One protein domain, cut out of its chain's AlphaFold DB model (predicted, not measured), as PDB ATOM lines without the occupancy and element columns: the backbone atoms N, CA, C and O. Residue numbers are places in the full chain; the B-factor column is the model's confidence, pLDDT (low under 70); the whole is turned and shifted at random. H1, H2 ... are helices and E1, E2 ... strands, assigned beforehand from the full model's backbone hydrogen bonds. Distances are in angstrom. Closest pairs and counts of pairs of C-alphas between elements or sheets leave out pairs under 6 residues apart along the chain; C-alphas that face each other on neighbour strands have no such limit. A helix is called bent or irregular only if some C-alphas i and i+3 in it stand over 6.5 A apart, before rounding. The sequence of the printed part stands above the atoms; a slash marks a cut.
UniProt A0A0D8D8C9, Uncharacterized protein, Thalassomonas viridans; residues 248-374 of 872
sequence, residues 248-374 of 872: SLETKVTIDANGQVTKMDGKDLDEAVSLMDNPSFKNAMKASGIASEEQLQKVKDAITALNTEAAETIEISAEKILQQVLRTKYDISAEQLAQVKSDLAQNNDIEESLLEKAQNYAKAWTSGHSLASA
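Overview. This is residues 248 to 374 of the 872 residues of an uncharacterized protein of Thalassomonas viridans (UniProt A0A0D8D8C9). A small, strongly twisted sheet of four strands makes one end of an elongated body, with H3 in the middle, H2 crossing H3, and H1 and the long H5 packed on H3. H4 and the first residues of H5 make the far end, from which H5 runs back along H3 to H1. The printed part has 127 residues, with four named strands and five named helices in the order E1 E2 E3 H1 H2 E4 H3 H4 H5. The sheet order is E3 E2 E1 E4, all antiparallel, and the class is mixed, helices and strands. The whole is compact, with a radius of gyration of the C-alphas of 15.4 A, and spans 53 by 32 by 24 A.

Arrangement. E1, residues 252 to 256, E2, residues 260 to 264, and E3, residues 267 to 274, form a meander, each strand the antiparallel neighbour of the one before, in two hairpins. N 254 and O 263 are 2.9 A apart across E1 and E2, and N 261 and O 273 are 2.8 A apart across E2 and E3. E3, an edge strand, bends by 92 degrees at residue 270. The other edge strand, E4, residues 313 to 317, is antiparallel to E1, with N 253 and O 316 2.8 A apart. H1, residues 279 to 287, is not on the sheet. H2, residues 292 to 306, only grazes the sheet with residues 296 to 306. H3, residues 318 to 330, touches H2 about perpendicular at 75 degrees, closest at the C-alphas of Ala 302 and Gln 324, 5.5 A. H5, residues 352 to 372, touches H3 with residues 357 to 365 alone, closest at the C-alphas of Tyr 330 and Lys 357, 5.8 A. H5 touches H1 with residues 364 to 372 alone, the C-alphas of Ala 284 and Gly 368 being 3.7 A apart. H4, residues 334 to 346, touches H5 about perpendicular at 73 degrees, closest at the C-alphas of Leu 337 and Ala 358, 6.3 A. In H1, H3, H4 and H5 every O i to N i+4 pair is within hydrogen-bond range; in H2, 9 of 11 are.

Along the chain. E1 begins at C-alpha 252, (169.179, 11.651, 33.133). E3 is 16.0 A long, H2 21.8 A, H3 18.5 A and H4 18.3 A. H2 is irregular, C-alphas 293 and 296 being 7.4 A apart. H5, 29.9 A, ends at C-alpha 372, (171.748, 9.994, 48.216).

Size, cuts and confidence. The C-alphas farthest apart are those of Asp 270 and Asp 349, 52.8 A. The printed part has no cut and no long link. Mean pLDDT of the printed part is 87.4, and residue 345 is under 70.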
ATOM      1  N   SER A 248     171.293   5.974  41.173       70.94
ATOM      2  CA  SER A 248     170.184   6.885  41.498       70.94
ATOM      3  C   SER A 248     170.481   8.364  41.210       70.94
ATOM      4  O   SER A 248     169.562   9.168  41.105       70.94
ATOM      5  N   LEU A 249     171.756   8.763  41.148       76.06
ATOM      6  CA  LEU A 249     172.172  10.120  40.781       76.06
ATOM      7  C   LEU A 249     172.417  10.259  39.273       76.06
ATOM      8  O   LEU A 249     172.425  11.374  38.755       76.06
ATOM      9  N   GLU A 250     172.631   9.156  38.565       78.38
ATOM     10  CA  GLU A 250     172.983   9.166  37.147       78.38
ATOM     11  C   GLU A 250     171.801   9.218  36.196       78.38
ATOM     12  O   GLU A 250     171.995   9.577  35.032       78.38
ATOM     13  N   THR A 251     170.600   8.935  36.700       76.56
ATOM     14  CA  THR A 251     169.335   9.168  36.004       76.56
ATOM     15  C   THR A 251     169.374  10.509  35.283       76.56
ATOM     16  O   THR A 251     169.638  11.565  35.880       76.56
ATOM     17  N   LYS A 252     169.154  10.461  33.970       86.69
ATOM     18  CA  LYS A 252     169.179  11.651  33.133       86.69
ATOM     19  C   LYS A 252     167.883  12.412  33.327       86.69
ATOM     20  O   LYS A 252     166.795  11.848  33.255       86.69
ATOM     21  N   VAL A 253     167.997  13.715  33.519       90.25
ATOM     22  CA  VAL A 253     166.861  14.618  33.640       90.25
ATOM     23  C   VAL A 253     166.938  15.698  32.575       90.25
ATOM     24  O   VAL A 253     168.007  16.244  32.305       90.25
ATOM     25  N   THR A 254     165.797  16.031  31.979       94.31
ATOM     26  CA  THR A 254     165.652  17.285  31.234       94.31
ATOM     27  C   THR A 254     165.246  18.356  32.230       94.31
ATOM     28  O   THR A 254     164.171  18.268  32.820       94.31
ATOM     29  N   ILE A 255     166.122  19.334  32.447       95.19
ATOM     30  CA  ILE A 255     165.985  20.332  33.512       95.19
ATOM     31  C   ILE A 255     166.148  21.754  32.972       95.19
ATOM     32  O   ILE A 255     167.002  22.014  32.121       95.19
ATOM     33  N   ASP A 256     165.326  22.679  33.463       95.69
ATOM     34  CA  ASP A 256     165.404  24.102  33.124       95.69
ATOM     35  C   ASP A 256     166.388  24.873  34.031       95.69
ATOM     36  O   ASP A 256     166.880  24.377  35.049       95.69
ATOM     37  N   ALA A 257     166.653  26.139  33.700       94.25
ATOM     38  CA  ALA A 257     167.526  27.008  34.500       94.25
ATOM     39  C   ALA A 257     167.003  27.297  35.927       94.25
ATOM     40  O   ALA A 257     167.752  27.792  36.772       94.25
ATOM     41  N   ASN A 258     165.730  27.006  36.215       94.31
ATOM     42  CA  ASN A 258     165.135  27.143  37.542       94.31
ATOM     43  C   ASN A 258     165.253  25.868  38.386       94.31
ATOM     44  O   ASN A 258     164.865  25.898  39.558       94.31
ATOM     45  N   GLY A 259     165.806  24.790  37.827       92.31
ATOM     46  CA  GLY A 259     165.906  23.493  38.483       92.31
ATOM     47  C   GLY A 259     164.607  22.689  38.441       92.31
ATOM     48  O   GLY A 259     164.397  21.870  39.334       92.31
ATOM     49  N   GLN A 260     163.730  22.956  37.470       95.50
ATOM     50  CA  GLN A 260     162.505  22.198  37.213       95.50
ATOM     51  C   GLN A 260     162.784  21.100  36.194       95.50
ATOM     52  O   GLN A 260     163.281  21.372  35.100       95.50
ATOM     53  N   VAL A 261     162.479  19.866  36.569       92.50
ATOM     54  CA  VAL A 261     162.634  18.666  35.753       92.50
ATOM     55  C   VAL A 261     161.339  18.420  34.996       92.50
ATOM     56  O   VAL A 261     160.280  18.367  35.608       92.50
ATOM     57  N   THR A 262     161.427  18.269  33.676       91.06
ATOM     58  CA  THR A 262     160.279  17.997  32.792       91.06
ATOM     59  C   THR A 262     160.319  16.607  32.171       91.06
ATOM     60  O   THR A 262     159.278  16.096  31.773       91.06
ATOM     61  N   LYS A 263     161.504  15.986  32.098       89.94
ATOM     62  CA  LYS A 263     161.673  14.598  31.656       89.94
ATOM     63  C   LYS A 263     162.640  13.841  32.548       89.94
ATOM     64  O   LYS A 263     163.603  14.431  33.047       89.94
ATOM     65  N   MET A 264     162.439  12.536  32.658       81.69
ATOM     66  CA  MET A 264     163.322  11.599  33.343       81.69
ATOM     67  C   MET A 264     163.594  10.389  32.450       81.69
ATOM     68  O   MET A 264     162.658   9.760  31.966       81.69
ATOM     69  N   ASP A 265     164.871  10.101  32.188       79.94
ATOM     70  CA  ASP A 265     165.333   9.046  31.272       79.94
ATOM     71  C   ASP A 265     164.568   9.035  29.933       79.94
ATOM     72  O   ASP A 265     164.167   8.002  29.404       79.94
ATOM     73  N   GLY A 266     164.340  10.235  29.390       78.75
ATOM     74  CA  GLY A 266     163.643  10.454  28.121       78.75
ATOM     75  C   GLY A 266     162.113  10.458  28.202       78.75
ATOM     76  O   GLY A 266     161.477  10.871  27.234       78.75
ATOM     77  N   LYS A 267     161.515  10.074  29.336       78.50
ATOM     78  CA  LYS A 267     160.060  10.081  29.549       78.50
ATOM     79  C   LYS A 267     159.595  11.433  30.075       78.50
ATOM     80  O   LYS A 267     160.176  11.948  31.027       78.50
ATOM     81  N   ASP A 268     158.568  12.002  29.452       83.00
ATOM     82  CA  ASP A 268     157.918  13.219  29.942       83.00
ATOM     83  C   ASP A 268     157.244  12.962  31.298       83.00
ATOM     84  O   ASP A 268     156.661  11.902  31.519       83.00
ATOM     85  N   LEU A 269     157.358  13.932  32.204       80.25
ATOM     86  CA  LEU A 269     156.616  13.951  33.462       80.25
ATOM     87  C   LEU A 269     155.271  14.650  33.251       80.25
ATOM     88  O   LEU A 269     155.198  15.635  32.514       80.25
ATOM     89  N   ASP A 270     154.233  14.188  33.951       79.56
ATOM     90  CA  ASP A 270     152.904  14.815  33.912       79.56
ATOM     91  C   ASP A 270     152.950  16.280  34.372       79.56
ATOM     92  O   ASP A 270     152.279  17.151  33.813       79.56
ATOM     93  N   GLU A 271     153.799  16.564  35.363       87.88
ATOM     94  CA  GLU A 271     154.067  17.903  35.870       87.88
ATOM     95  C   GLU A 271     155.567  18.112  36.090       87.88
ATOM     96  O   GLU A 271     156.312  17.193  36.434       87.88
ATOM     97  N   ALA A 272     156.019  19.353  35.898       88.69
ATOM     98  CA  ALA A 272     157.399  19.706  36.185       88.69
ATOM     99  C   ALA A 272     157.639  19.721  37.702       88.69
ATOM    100  O   ALA A 272     156.902  20.377  38.438       88.69
ATOM    101  N   VAL A 273     158.693  19.045  38.158       89.88
ATOM    102  CA  VAL A 273     159.037  18.919  39.587       89.88
ATOM    103  C   VAL A 273     160.396  19.539  39.878       89.88
ATOM    104  O   VAL A 273     161.296  19.498  39.034       89.88
ATOM    105  N   SER A 274     160.612  20.105  41.069       91.31
ATOM    106  CA  SER A 274     161.942  20.623  41.387       91.31
ATOM    107  C   SER A 274     162.916  19.473  41.626       91.31
ATOM    108  O   SER A 274     162.622  18.543  42.370       91.31
ATOM    109  N   LEU A 275     164.149  19.585  41.124       88.75
ATOM    110  CA  LEU A 275     165.222  18.656  41.500       88.75
ATOM    111  C   LEU A 275     165.451  18.624  43.024       88.75
ATOM    112  O   LEU A 275     165.888  17.616  43.571       88.75
ATOM    113  N   MET A 276     165.142  19.716  43.729       89.50
ATOM    114  CA  MET A 276     165.236  19.777  45.191       89.50
ATOM    115  C   MET A 276     164.105  19.038  45.919       89.50
ATOM    116  O   MET A 276     164.218  18.832  47.131       89.50
ATOM    117  N   ASP A 277     163.059  18.629  45.202       84.12
ATOM    118  CA  ASP A 277     161.989  17.778  45.726       84.12
ATOM    119  C   ASP A 277     162.402  16.301  45.707       84.12
ATOM    120  O   ASP A 277     161.829  15.499  46.438       84.12
ATOM    121  N   ASN A 278     163.461  15.946  44.964       79.50
ATOM    122  CA  ASN A 278     164.099  14.639  45.057       79.50
ATOM    123  C   ASN A 278     164.795  14.482  46.432       79.50
ATOM    124  O   ASN A 278     165.783  15.182  46.709       79.50
ATOM    125  N   PRO A 279     164.341  13.553  47.298       76.00
ATOM    126  CA  PRO A 279     164.901  13.394  48.640       76.00
ATOM    127  C   PRO A 279     166.381  12.995  48.630       76.00
ATOM    128  O   PRO A 279     167.171  13.546  49.403       76.00
ATOM    129  N   SER A 280     166.772  12.103  47.717       78.06
ATOM    130  CA  SER A 280     168.148  11.628  47.546       78.06
ATOM    131  C   SER A 280     169.090  12.786  47.217       78.06
ATOM    132  O   SER A 280     170.111  12.978  47.879       78.06
ATOM    133  N   PHE A 281     168.721  13.626  46.248       85.06
ATOM    134  CA  PHE A 281     169.522  14.780  45.846       85.06
ATOM    135  C   PHE A 281     169.605  15.840  46.954       85.06
ATOM    136  O   PHE A 281     170.685  16.339  47.286       85.06
ATOM    137  N   LYS A 282     168.478  16.150  47.602       85.75
ATOM    138  CA  LYS A 282     168.420  17.093  48.728       85.75
ATOM    139  C   LYS A 282     169.294  16.653  49.902       85.75
ATOM    140  O   LYS A 282     170.013  17.467  50.494       85.75
ATOM    141  N   ASN A 283     169.272  15.366  50.229       79.19
ATOM    142  CA  ASN A 283     170.113  14.802  51.273       79.19
ATOM    143  C   ASN A 283     171.585  14.775  50.863       79.19
ATOM    144  O   ASN A 283     172.432  15.124  51.687       79.19
ATOM    145  N   ALA A 284     171.898  14.494  49.598       84.88
ATOM    146  CA  ALA A 284     173.258  14.600  49.081       84.88
ATOM    147  C   ALA A 284     173.838  16.010  49.277       84.88
ATOM    148  O   ALA A 284     174.956  16.179  49.775       84.88
ATOM    149  N   MET A 285     173.044  17.042  48.975       89.25
ATOM    150  CA  MET A 285     173.407  18.446  49.191       89.25
ATOM    151  C   MET A 285     173.635  18.751  50.679       89.25
ATOM    152  O   MET A 285     174.634  19.376  51.053       89.25
ATOM    153  N   LYS A 286     172.750  18.264  51.557       85.44
ATOM    154  CA  LYS A 286     172.873  18.421  53.015       85.44
ATOM    155  C   LYS A 286     174.127  17.729  53.564       85.44
ATOM    156  O   LYS A 286     174.868  18.346  54.326       85.44
ATOM    157  N   ALA A 287     174.392  16.484  53.166       82.31
ATOM    158  CA  ALA A 287     175.565  15.707  53.581       82.31
ATOM    159  C   ALA A 287     176.876  16.318  53.085       82.31
ATOM    160  O   ALA A 287     177.891  16.285  53.780       82.31
ATOM    161  N   SER A 288     176.827  16.968  51.924       85.56
ATOM    162  CA  SER A 288     177.930  17.760  51.388       85.56
ATOM    163  C   SER A 288     178.177  19.061  52.161       85.56
ATOM    164  O   SER A 288     179.081  19.826  51.816       85.56
ATOM    165  N   GLY A 289     177.380  19.349  53.197       86.88
ATOM    166  CA  GLY A 289     177.474  20.530  54.052       86.88
ATOM    167  C   GLY A 289     176.959  21.806  53.389       86.88
ATOM    168  O   GLY A 289     177.531  22.870  53.618       86.88
ATOM    169  N   ILE A 290     175.979  21.712  52.488       88.44
ATOM    170  CA  ILE A 290     175.358  22.875  51.839       88.44
ATOM    171  C   ILE A 290     174.109  23.256  52.632       88.44
ATOM    172  O   ILE A 290     173.204  22.433  52.802       88.44
ATOM    173  N   ALA A 291     174.081  24.497  53.124       88.00
ATOM    174  CA  ALA A 291     172.985  25.028  53.928       88.00
ATOM    175  C   ALA A 291     171.678  25.047  53.126       88.00
ATOM    176  O   ALA A 291     171.683  25.384  51.943       88.00
ATOM    177  N   SER A 292     170.569  24.667  53.763       87.06
ATOM    178  CA  SER A 292     169.277  24.418  53.108       87.06
ATOM    179  C   SER A 292     168.775  25.616  52.300       87.06
ATOM    180  O   SER A 292     168.274  25.448  51.193       87.06
ATOM    181  N   GLU A 293     168.966  26.820  52.828       91.00
ATOM    182  CA  GLU A 293     168.602  28.092  52.210       91.00
ATOM    183  C   GLU A 293     169.406  28.423  50.941       91.00
ATOM    184  O   GLU A 293     168.938  29.194  50.106       91.00
ATOM    185  N   GLU A 294     170.584  27.820  50.755       91.81
ATOM    186  CA  GLU A 294     171.447  28.049  49.589       91.81
ATOM    187  C   GLU A 294     171.286  26.981  48.501       91.81
ATOM    188  O   GLU A 294     171.680  27.212  47.356       91.81
ATOM    189  N   GLN A 295     170.724  25.811  48.831       92.19
ATOM    190  CA  GLN A 295     170.747  24.628  47.958       92.19
ATOM    191  C   GLN A 295     170.164  24.907  46.571       92.19
ATOM    192  O   GLN A 295     170.831  24.653  45.571       92.19
ATOM    193  N   LEU A 296     168.963  25.494  46.505       93.06
ATOM    194  CA  LEU A 296     168.303  25.786  45.232       93.06
ATOM    195  C   LEU A 296     169.116  26.767  44.378       93.06
ATOM    196  O   LEU A 296     169.242  26.571  43.173       93.06
ATOM    197  N   GLN A 297     169.695  27.806  44.983       95.06
ATOM    198  CA  GLN A 297     170.502  28.763  44.229       95.06
ATOM    199  C   GLN A 297     171.767  28.101  43.677       95.06
ATOM    200  O   GLN A 297     172.082  28.274  42.505       95.06
ATOM    201  N   LYS A 298     172.446  27.271  44.480       95.12
ATOM    202  CA  LYS A 298     173.623  26.513  44.029       95.12
ATOM    203  C   LYS A 298     173.297  25.573  42.869       95.12
ATOM    204  O   LYS A 298     174.105  25.455  41.953       95.12
ATOM    205  N   VAL A 299     172.124  24.940  42.890       94.31
ATOM    206  CA  VAL A 299     171.638  24.104  41.781       94.31
ATOM    207  C   VAL A 299     171.442  24.933  40.516       94.31
ATOM    208  O   VAL A 299     171.967  24.564  39.470       94.31
ATOM    209  N   LYS A 300     170.762  26.080  40.606       95.75
ATOM    210  CA  LYS A 300     170.561  26.983  39.459       95.75
ATOM    211  C   LYS A 300     171.885  27.468  38.867       95.75
ATOM    212  O   LYS A 300     172.058  27.462  37.647       95.75
ATOM    213  N   ASP A 301     172.835  27.835  39.726       95.12
ATOM    214  CA  ASP A 301     174.176  28.256  39.314       95.12
ATOM    215  C   ASP A 301     174.915  27.115  38.595       95.12
ATOM    216  O   ASP A 301     175.540  27.331  37.557       95.12
ATOM    217  N   ALA A 302     174.813  25.887  39.115       95.50
ATOM    218  CA  ALA A 302     175.412  24.703  38.511       95.50
ATOM    219  C   ALA A 302     174.802  24.371  37.143       95.50
ATOM    220  O   ALA A 302     175.549  24.152  36.193       95.50
ATOM    221  N   ILE A 303     173.472  24.393  37.015       95.44
ATOM    222  CA  ILE A 303     172.773  24.174  35.737       95.44
ATOM    223  C   ILE A 303     173.204  25.226  34.714       95.44
ATOM    224  O   ILE A 303     173.558  24.884  33.591       95.44
ATOM    225  N   THR A 304     173.247  26.497  35.120       94.81
ATOM    226  CA  THR A 304     173.694  27.599  34.255       94.81
ATOM    227  C   THR A 304     175.133  27.390  33.780       94.81
ATOM    228  O   THR A 304     175.427  27.603  32.607       94.81
ATOM    229  N   ALA A 305     176.031  26.941  34.663       94.19
ATOM    230  CA  ALA A 305     177.421  26.658  34.307       94.19
ATOM    231  C   ALA A 305     177.569  25.456  33.356       94.19
ATOM    232  O   ALA A 305     178.489  25.434  32.542       94.19
ATOM    233  N   LEU A 306     176.681  24.462  33.460       94.31
ATOM    234  CA  LEU A 306     176.688  23.255  32.626       94.31
ATOM    235  C   LEU A 306     175.980  23.467  31.277       94.31
ATOM    236  O   LEU A 306     176.287  22.771  30.312       94.31
ATOM    237  N   ASN A 307     175.074  24.443  31.184       94.94
ATOM    238  CA  ASN A 307     174.343  24.797  29.969       94.94
ATOM    239  C   ASN A 307     175.165  25.708  29.040       94.94
ATOM    240  O   ASN A 307     174.907  26.906  28.908       94.94
ATOM    241  N   THR A 308     176.171  25.142  28.373       91.06
ATOM    242  CA  THR A 308     177.078  25.901  27.491       91.06
ATOM    243  C   THR A 308     176.421  26.419  26.211       91.06
ATOM    244  O   THR A 308     176.947  27.337  25.586       91.06
ATOM    245  N   GLU A 309     175.288  25.842  25.810       90.56
ATOM    246  CA  GLU A 309     174.569  26.196  24.579       90.56
ATOM    247  C   GLU A 309     173.466  27.239  24.805       90.56
ATOM    248  O   GLU A 309     172.853  27.701  23.843       90.56
ATOM    249  N   ALA A 310     173.236  27.645  26.060       86.00
ATOM    250  CA  ALA A 310     172.149  28.538  26.460       86.00
ATOM    251  C   ALA A 310     170.763  28.057  25.983       86.00
ATOM    252  O   ALA A 310     169.898  28.863  25.636       86.00
ATOM    253  N   ALA A 311     170.557  26.737  25.968       90.56
ATOM    254  CA  ALA A 311     169.266  26.128  25.681       90.56
ATOM    255  C   ALA A 311     168.268  26.402  26.823       90.56
ATOM    256  O   ALA A 311     168.673  26.624  27.963       90.56
ATOM    257  N   GLU A 312     166.961  26.387  26.546       92.38
ATOM    258  CA  GLU A 312     165.939  26.586  27.593       92.38
ATOM    259  C   GLU A 312     165.961  25.465  28.643       92.38
ATOM    260  O   GLU A 312     165.762  25.714  29.834       92.38
ATOM    261  N   THR A 313     166.261  24.245  28.201       94.00
ATOM    262  CA  THR A 313     166.467  23.064  29.040       94.00
ATOM    263  C   THR A 313     167.746  22.350  28.624       94.00
ATOM    264  O   THR A 313     168.211  22.503  27.492       94.00
ATOM    265  N   ILE A 314     168.320  21.571  29.537       95.56
ATOM    266  CA  ILE A 314     169.452  20.684  29.257       95.56
ATOM    267  C   ILE A 314     169.130  19.264  29.708       95.56
ATOM    268  O   ILE A 314     168.479  19.071  30.730       95.56
ATOM    269  N   GLU A 315     169.611  18.270  28.962       94.56
ATOM    270  CA  GLU A 315     169.610  16.873  29.400       94.56
ATOM    271  C   GLU A 315     170.901  16.589  30.172       94.56
ATOM    272  O   GLU A 315     172.006  16.671  29.628       94.56
ATOM    273  N   ILE A 316     170.783  16.294  31.464       94.31
ATOM    274  CA  ILE A 316     171.927  16.104  32.358       94.31
ATOM    275  C   ILE A 316     171.570  15.186  33.526       94.31
ATOM    276  O   ILE A 316     170.408  15.076  33.884       94.31
ATOM    277  N   SER A 317     172.547  14.531  34.151       90.94
ATOM    278  CA  SER A 317     172.308  13.751  35.370       90.94
ATOM    279  C   SER A 317     172.350  14.618  36.630       90.94
ATOM    280  O   SER A 317     173.076  15.621  36.697       90.94
ATOM    281  N   ALA A 318     171.626  14.200  37.671       88.94
ATOM    282  CA  ALA A 318     171.706  14.824  38.993       88.94
ATOM    283  C   ALA A 318     173.139  14.751  39.560       88.94
ATOM    284  O   ALA A 318     173.622  15.689  40.192       88.94
ATOM    285  N   GLU A 319     173.864  13.680  39.244       88.62
ATOM    286  CA  GLU A 319     175.274  13.475  39.552       88.62
ATOM    287  C   GLU A 319     176.141  14.648  39.068       88.62
ATOM    288  O   GLU A 319     176.846  15.278  39.860       88.62
ATOM    289  N   LYS A 320     176.047  15.001  37.779       92.50
ATOM    290  CA  LYS A 320     176.830  16.091  37.176       92.50
ATOM    291  C   LYS A 320     176.491  17.448  37.785       92.50
ATOM    292  O   LYS A 320     177.388  18.278  37.970       92.50
ATOM    293  N   ILE A 321     175.221  17.668  38.130       94.00
ATOM    294  CA  ILE A 321     174.786  18.877  38.840       94.00
ATOM    295  C   ILE A 321     175.447  18.924  40.221       94.00
ATOM    296  O   ILE A 321     176.073  19.932  40.553       94.00
ATOM    297  N   LEU A 322     175.390  17.839  41.001       91.88
ATOM    298  CA  LEU A 322     176.025  17.767  42.320       91.88
ATOM    299  C   LEU A 322     177.541  17.989  42.224       91.88
ATOM    300  O   LEU A 322     178.080  18.822  42.951       91.88
ATOM    301  N   GLN A 323     178.229  17.328  41.289       93.12
ATOM    302  CA  GLN A 323     179.664  17.531  41.048       93.12
ATOM    303  C   GLN A 323     179.989  19.000  40.749       93.12
ATOM    304  O   GLN A 323     180.967  19.545  41.264       93.12
ATOM    305  N   GLN A 324     179.178  19.680  39.933       95.50
ATOM    306  CA  GLN A 324     179.366  21.105  39.658       95.50
ATOM    307  C   GLN A 324     179.097  21.976  40.890       95.50
ATOM    308  O   GLN A 324     179.871  22.894  41.158       95.50
ATOM    309  N   VAL A 325     178.056  21.680  41.672       95.12
ATOM    310  CA  VAL A 325     177.786  22.377  42.936       95.12
ATOM    311  C   VAL A 325     178.987  22.274  43.883       95.12
ATOM    312  O   VAL A 325     179.411  23.280  44.457       95.12
ATOM    313  N   LEU A 326     179.562  21.078  44.036       94.00
ATOM    314  CA  LEU A 326     180.715  20.855  44.908       94.00
ATOM    315  C   LEU A 326     181.977  21.542  44.387       94.00
ATOM    316  O   LEU A 326     182.695  22.152  45.178       94.00
ATOM    317  N   ARG A 327     182.222  21.514  43.073       94.19
ATOM    318  CA  ARG A 327     183.324  22.261  42.444       94.19
ATOM    319  C   ARG A 327     183.237  23.753  42.750       94.19
ATOM    320  O   ARG A 327     184.220  24.347  43.185       94.19
ATOM    321  N   THR A 328     182.045  24.336  42.624       93.81
ATOM    322  CA  THR A 328     181.798  25.741  42.981       93.81
ATOM    323  C   THR A 328     181.985  25.993  44.479       93.81
ATOM    324  O   THR A 328     182.541  27.019  44.863       93.81
ATOM    325  N   LYS A 329     181.540  25.078  45.352       93.62
ATOM    326  CA  LYS A 329     181.683  25.215  46.811       93.62
ATOM    327  C   LYS A 329     183.147  25.225  47.263       93.62
ATOM    328  O   LYS A 329     183.486  25.998  48.155       93.62
ATOM    329  N   TYR A 330     183.979  24.363  46.686       93.88
ATOM    330  CA  TYR A 330     185.386  24.204  47.074       93.88
ATOM    331  C   TYR A 330     186.364  24.971  46.177       93.88
ATOM    332  O   TYR A 330     187.572  24.852  46.365       93.88
ATOM    333  N   ASP A 331     185.851  25.778  45.242       95.56
ATOM    334  CA  ASP A 331     186.645  26.605  44.327       95.56
ATOM    335  C   ASP A 331     187.728  25.783  43.601       95.56
ATOM    336  O   ASP A 331     188.923  26.092  43.647       95.56
ATOM    337  N   ILE A 332     187.298  24.673  42.990       92.06
ATOM    338  CA  ILE A 332     188.165  23.744  42.260       92.06
ATOM    339  C   ILE A 332     187.562  23.381  40.897       92.06
ATOM    340  O   ILE A 332     186.404  22.973  40.799       92.06
ATOM    341  N   SER A 333     188.342  23.541  39.826       92.44
ATOM    342  CA  SER A 333     187.916  23.204  38.461       92.44
ATOM    343  C   SER A 333     188.039  21.701  38.164       92.44
ATOM    344  O   SER A 333     188.687  20.952  38.900       92.44
ATOM    345  N   ALA A 334     187.429  21.233  37.069       87.12
ATOM    346  CA  ALA A 334     187.598  19.842  36.631       87.12
ATOM    347  C   ALA A 334     189.050  19.541  36.227       87.12
ATOM    348  O   ALA A 334     189.569  18.473  36.538       87.12
ATOM    349  N   GLU A 335     189.716  20.497  35.581       90.19
ATOM    350  CA  GLU A 335     191.113  20.396  35.159       90.19
ATOM    351  C   GLU A 335     192.039  20.322  36.372       90.19
ATOM    352  O   GLU A 335     192.968  19.522  36.389       90.19
ATOM    353  N   GLN A 336     191.755  21.105  37.414       91.62
ATOM    354  CA  GLN A 336     192.477  21.060  38.682       91.62
ATOM    355  C   GLN A 336     192.312  19.714  39.398       91.62
ATOM    356  O   GLN A 336     193.301  19.146  39.853       91.62
ATOM    357  N   LEU A 337     191.094  19.164  39.460       85.25
ATOM    358  CA  LEU A 337     190.862  17.816  40.001       85.25
ATOM    359  C   LEU A 337     191.599  16.741  39.189       85.25
ATOM    360  O   LEU A 337     192.224  15.850  39.768       85.25
ATOM    361  N   ALA A 338     191.560  16.832  37.856       80.38
ATOM    362  CA  ALA A 338     192.282  15.922  36.971       80.38
ATOM    363  C   ALA A 338     193.804  16.028  37.160       80.38
ATOM    364  O   ALA A 338     194.484  15.003  37.191       80.38
ATOM    365  N   GLN A 339     194.321  17.246  37.355       84.25
ATOM    366  CA  GLN A 339     195.730  17.501  37.647       84.25
ATOM    367  C   GLN A 339     196.143  16.867  38.976       84.25
ATOM    368  O   GLN A 339     197.089  16.089  38.987       84.25
ATOM    369  N   VAL A 340     195.400  17.100  40.068       80.06
ATOM    370  CA  VAL A 340     195.677  16.474  41.377       80.06
ATOM    371  C   VAL A 340     195.682  14.953  41.265       80.06
ATOM    372  O   VAL A 340     196.588  14.303  41.776       80.06
ATOM    373  N   LYS A 341     194.704  14.370  40.562       76.06
ATOM    374  CA  LYS A 341     194.642  12.918  40.343       76.06
ATOM    375  C   LYS A 341     195.859  12.407  39.563       76.06
ATOM    376  O   LYS A 341     196.415  11.374  39.923       76.06
ATOM    377  N   SER A 342     196.268  13.123  38.514       77.56
ATOM    378  CA  SER A 342     197.455  12.792  37.716       77.56
ATOM    379  C   SER A 342     198.742  12.902  38.533       77.56
ATOM    380  O   SER A 342     199.580  12.008  38.467       77.56
ATOM    381  N   ASP A 343     198.897  13.972  39.312       79.00
ATOM    382  CA  ASP A 343     200.088  14.212  40.124       79.00
ATOM    383  C   ASP A 343     200.202  13.218  41.277       79.00
ATOM    384  O   ASP A 343     201.288  12.691  41.500       79.00
ATOM    385  N   LEU A 344     199.088  12.869  41.936       72.50
ATOM    386  CA  LEU A 344     199.056  11.793  42.934       72.50
ATOM    387  C   LEU A 344     199.490  10.456  42.318       72.50
ATOM    388  O   LEU A 344     200.317   9.761  42.898       72.50
ATOM    389  N   ALA A 345     198.981  10.117  41.129       61.62
ATOM    390  CA  ALA A 345     199.332   8.875  40.436       61.62
ATOM    391  C   ALA A 345     200.798   8.832  39.962       61.62
ATOM    392  O   ALA A 345     201.366   7.758  39.790       61.62
ATOM    393  N   GLN A 346     201.415   9.992  39.727       72.44
ATOM    394  CA  GLN A 346     202.818  10.109  39.315       72.44
ATOM    395  C   GLN A 346     203.766  10.400  40.486       72.44
ATOM    396  O   GLN A 346     204.976  10.471  40.279       72.44
ATOM    397  N   ASN A 347     203.231  10.544  41.703       75.44
ATOM    398  CA  ASN A 347     203.962  10.973  42.892       75.44
ATOM    399  C   ASN A 347     204.712  12.311  42.685       75.44
ATOM    400  O   ASN A 347     205.848  12.478  43.134       75.44
ATOM    401  N   ASN A 348     204.085  13.247  41.964       82.00
ATOM    402  CA  ASN A 348     204.571  14.614  41.777       82.00
ATOM    403  C   ASN A 348     204.204  15.486  42.992       82.00
ATOM    404  O   ASN A 348     203.220  15.222  43.683       82.00
ATOM    405  N   ASP A 349     204.958  16.565  43.215       90.94
ATOM    406  CA  ASP A 349     204.608  17.571  44.223       90.94
ATOM    407  C   ASP A 349     203.300  18.287  43.845       90.94
ATOM    408  O   ASP A 349     203.152  18.786  42.727       90.94
ATOM    409  N   ILE A 350     202.371  18.387  44.799       90.62
ATOM    410  CA  ILE A 350     201.072  19.055  44.636       90.62
ATOM    411  C   ILE A 350     201.045  20.283  45.537       90.62
ATOM    412  O   ILE A 350     201.447  20.220  46.699       90.62
ATOM    413  N   GLU A 351     200.549  21.408  45.020       94.81
ATOM    414  CA  GLU A 351     200.322  22.595  45.842       94.81
ATOM    415  C   GLU A 351     199.373  22.257  47.009       94.81
ATOM    416  O   GLU A 351     198.261  21.779  46.791       94.81
ATOM    417  N   GLU A 352     199.796  22.532  48.246       93.94
ATOM    418  CA  GLU A 352     199.061  22.173  49.471       93.94
ATOM    419  C   GLU A 352     197.614  22.699  49.465       93.94
ATOM    420  O   GLU A 352     196.684  21.966  49.794       93.94
ATOM    421  N   SER A 353     197.413  23.935  48.992       95.69
ATOM    422  CA  SER A 353     196.086  24.559  48.894       95.69
ATOM    423  C   SER A 353     195.160  23.822  47.913       95.69
ATOM    424  O   SER A 353     193.961  23.669  48.157       95.69
ATOM    425  N   LEU A 354     195.716  23.330  46.804       92.69
ATOM    426  CA  LEU A 354     194.988  22.601  45.776       92.69
ATOM    427  C   LEU A 354     194.651  21.181  46.252       92.69
ATOM    428  O   LEU A 354     193.534  20.706  46.027       92.69
ATOM    429  N   LEU A 355     195.585  20.532  46.951       88.81
ATOM    430  CA  LEU A 355     195.359  19.232  47.576       88.81
ATOM    431  C   LEU A 355     194.249  19.309  48.634       88.81
ATOM    432  O   LEU A 355     193.345  18.475  48.617       88.81
ATOM    433  N   GLU A 356     194.261  20.328  49.498       92.12
ATOM    434  CA  GLU A 356     193.220  20.544  50.513       92.12
ATOM    435  C   GLU A 356     191.833  20.724  49.870       92.12
ATOM    436  O   GLU A 356     190.857  20.087  50.284       92.12
ATOM    437  N   LYS A 357     191.730  21.542  48.814       93.38
ATOM    438  CA  LYS A 357     190.482  21.713  48.048       93.38
ATOM    439  C   LYS A 357     189.985  20.393  47.458       93.38
ATOM    440  O   LYS A 357     188.801  20.078  47.580       93.38
ATOM    441  N   ALA A 358     190.878  19.606  46.856       85.44
ATOM    442  CA  ALA A 358     190.540  18.311  46.273       85.44
ATOM    443  C   ALA A 358     190.099  17.290  47.335       85.44
ATOM    444  O   ALA A 358     189.124  16.571  47.124       85.44
ATOM    445  N   GLN A 359     190.757  17.261  48.497       85.12
ATOM    446  CA  GLN A 359     190.383  16.401  49.625       85.12
ATOM    447  C   GLN A 359     189.010  16.772  50.194       85.12
ATOM    448  O   GLN A 359     188.180  15.894  50.434       85.12
ATOM    449  N   ASN A 360     188.737  18.066  50.365       88.44
ATOM    450  CA  ASN A 360     187.440  18.551  50.835       88.44
ATOM    451  C   ASN A 360     186.317  18.264  49.825       88.44
ATOM    452  O   ASN A 360     185.237  17.817  50.224       88.44
ATOM    453  N   TYR A 361     186.586  18.446  48.525       90.62
ATOM    454  CA  TYR A 361     185.687  18.027  47.448       90.62
ATOM    455  C   TYR A 361     185.401  16.525  47.520       90.62
ATOM    456  O   TYR A 361     184.237  16.137  47.573       90.62
ATOM    457  N   ALA A 362     186.439  15.686  47.587       83.75
ATOM    458  CA  ALA A 362     186.298  14.232  47.624       83.75
ATOM    459  C   ALA A 362     185.498  13.771  48.851       83.75
ATOM    460  O   ALA A 362     184.560  12.990  48.719       83.75
ATOM    461  N   LYS A 363     185.785  14.327  50.035       83.50
ATOM    462  CA  LYS A 363     185.044  14.027  51.268       83.50
ATOM    463  C   LYS A 363     183.559  14.379  51.151       83.50
ATOM    464  O   LYS A 363     182.703  13.607  51.591       83.50
ATOM    465  N   ALA A 364     183.247  15.541  50.578       86.44
ATOM    466  CA  ALA A 364     181.869  15.973  50.369       86.44
ATOM    467  C   ALA A 364     181.161  15.133  49.304       86.44
ATOM    468  O   ALA A 364     180.009  14.773  49.508       86.44
ATOM    469  N   TRP A 365     181.862  14.776  48.226       86.56
ATOM    470  CA  TRP A 365     181.366  13.893  47.175       86.56
ATOM    471  C   TRP A 365     180.980  12.527  47.737       86.56
ATOM    472  O   TRP A 365     179.828  12.125  47.611       86.56
ATOM    473  N   THR A 366     181.893  11.865  48.454       81.12
ATOM    474  CA  THR A 366     181.625  10.575  49.108       81.12
ATOM    475  C   THR A 366     180.450  10.670  50.081       81.12
ATOM    476  O   THR A 366     179.573   9.811  50.074       81.12
ATOM    477  N   SER A 367     180.377  11.740  50.881       80.88
ATOM    478  CA  SER A 367     179.273  11.945  51.833       80.88
ATOM    479  C   SER A 367     177.929  12.175  51.135       80.88
ATOM    480  O   SER A 367     176.916  11.602  51.531       80.88
ATOM    481  N   GLY A 368     177.914  13.026  50.106       83.12
ATOM    482  CA  GLY A 368     176.725  13.354  49.328       83.12
ATOM    483  C   GLY A 368     176.183  12.135  48.598       83.12
ATOM    484  O   GLY A 368     175.005  11.811  48.718       83.12
ATOM    485  N   HIS A 369     177.065  11.416  47.918       79.81
ATOM    486  CA  HIS A 369     176.729  10.192  47.214       79.81
ATOM    487  C   HIS A 369     176.214   9.102  48.162       79.81
ATOM    488  O   HIS A 369     175.209   8.453  47.874       79.81
ATOM    489  N   SER A 370     176.864   8.899  49.310       76.62
ATOM    490  CA  SER A 370     176.431   7.870  50.255       76.62
ATOM    491  C   SER A 370     175.071   8.180  50.888       76.62
ATOM    492  O   SER A 370     174.259   7.277  51.078       76.62
ATOM    493  N   LEU A 371     174.750   9.451  51.158       78.25
ATOM    494  CA  LEU A 371     173.424   9.792  51.681       78.25
ATOM    495  C   LEU A 371     172.341   9.818  50.591       78.25
ATOM    496  O   LEU A 371     171.177   9.601  50.912       78.25
ATOM    497  N   ALA A 372     172.703  10.028  49.321       78.00
ATOM    498  CA  ALA A 372     171.748   9.994  48.216       78.00
ATOM    499  C   ALA A 372     171.027   8.646  48.138       78.00
ATOM    500  O   ALA A 372     169.808   8.592  48.257       78.00
ATOM    501  N   SER A 373     171.764   7.540  48.026       72.56
ATOM    502  CA  SER A 373     171.121   6.225  47.945       72.56
ATOM    503  C   SER A 373     170.661   5.675  49.315       72.56
ATOM    504  O   SER A 373     170.096   4.591  49.379       72.56
ATOM    505  N   ALA A 374     170.850   6.408  50.427       74.31
ATOM    506  CA  ALA A 374     170.295   6.041  51.743       74.31
ATOM    507  C   ALA A 374     168.786   6.319  51.850       74.31
ATOM    508  O   ALA A 374     168.144   5.940  52.830       74.31
TER     509      ALA A 374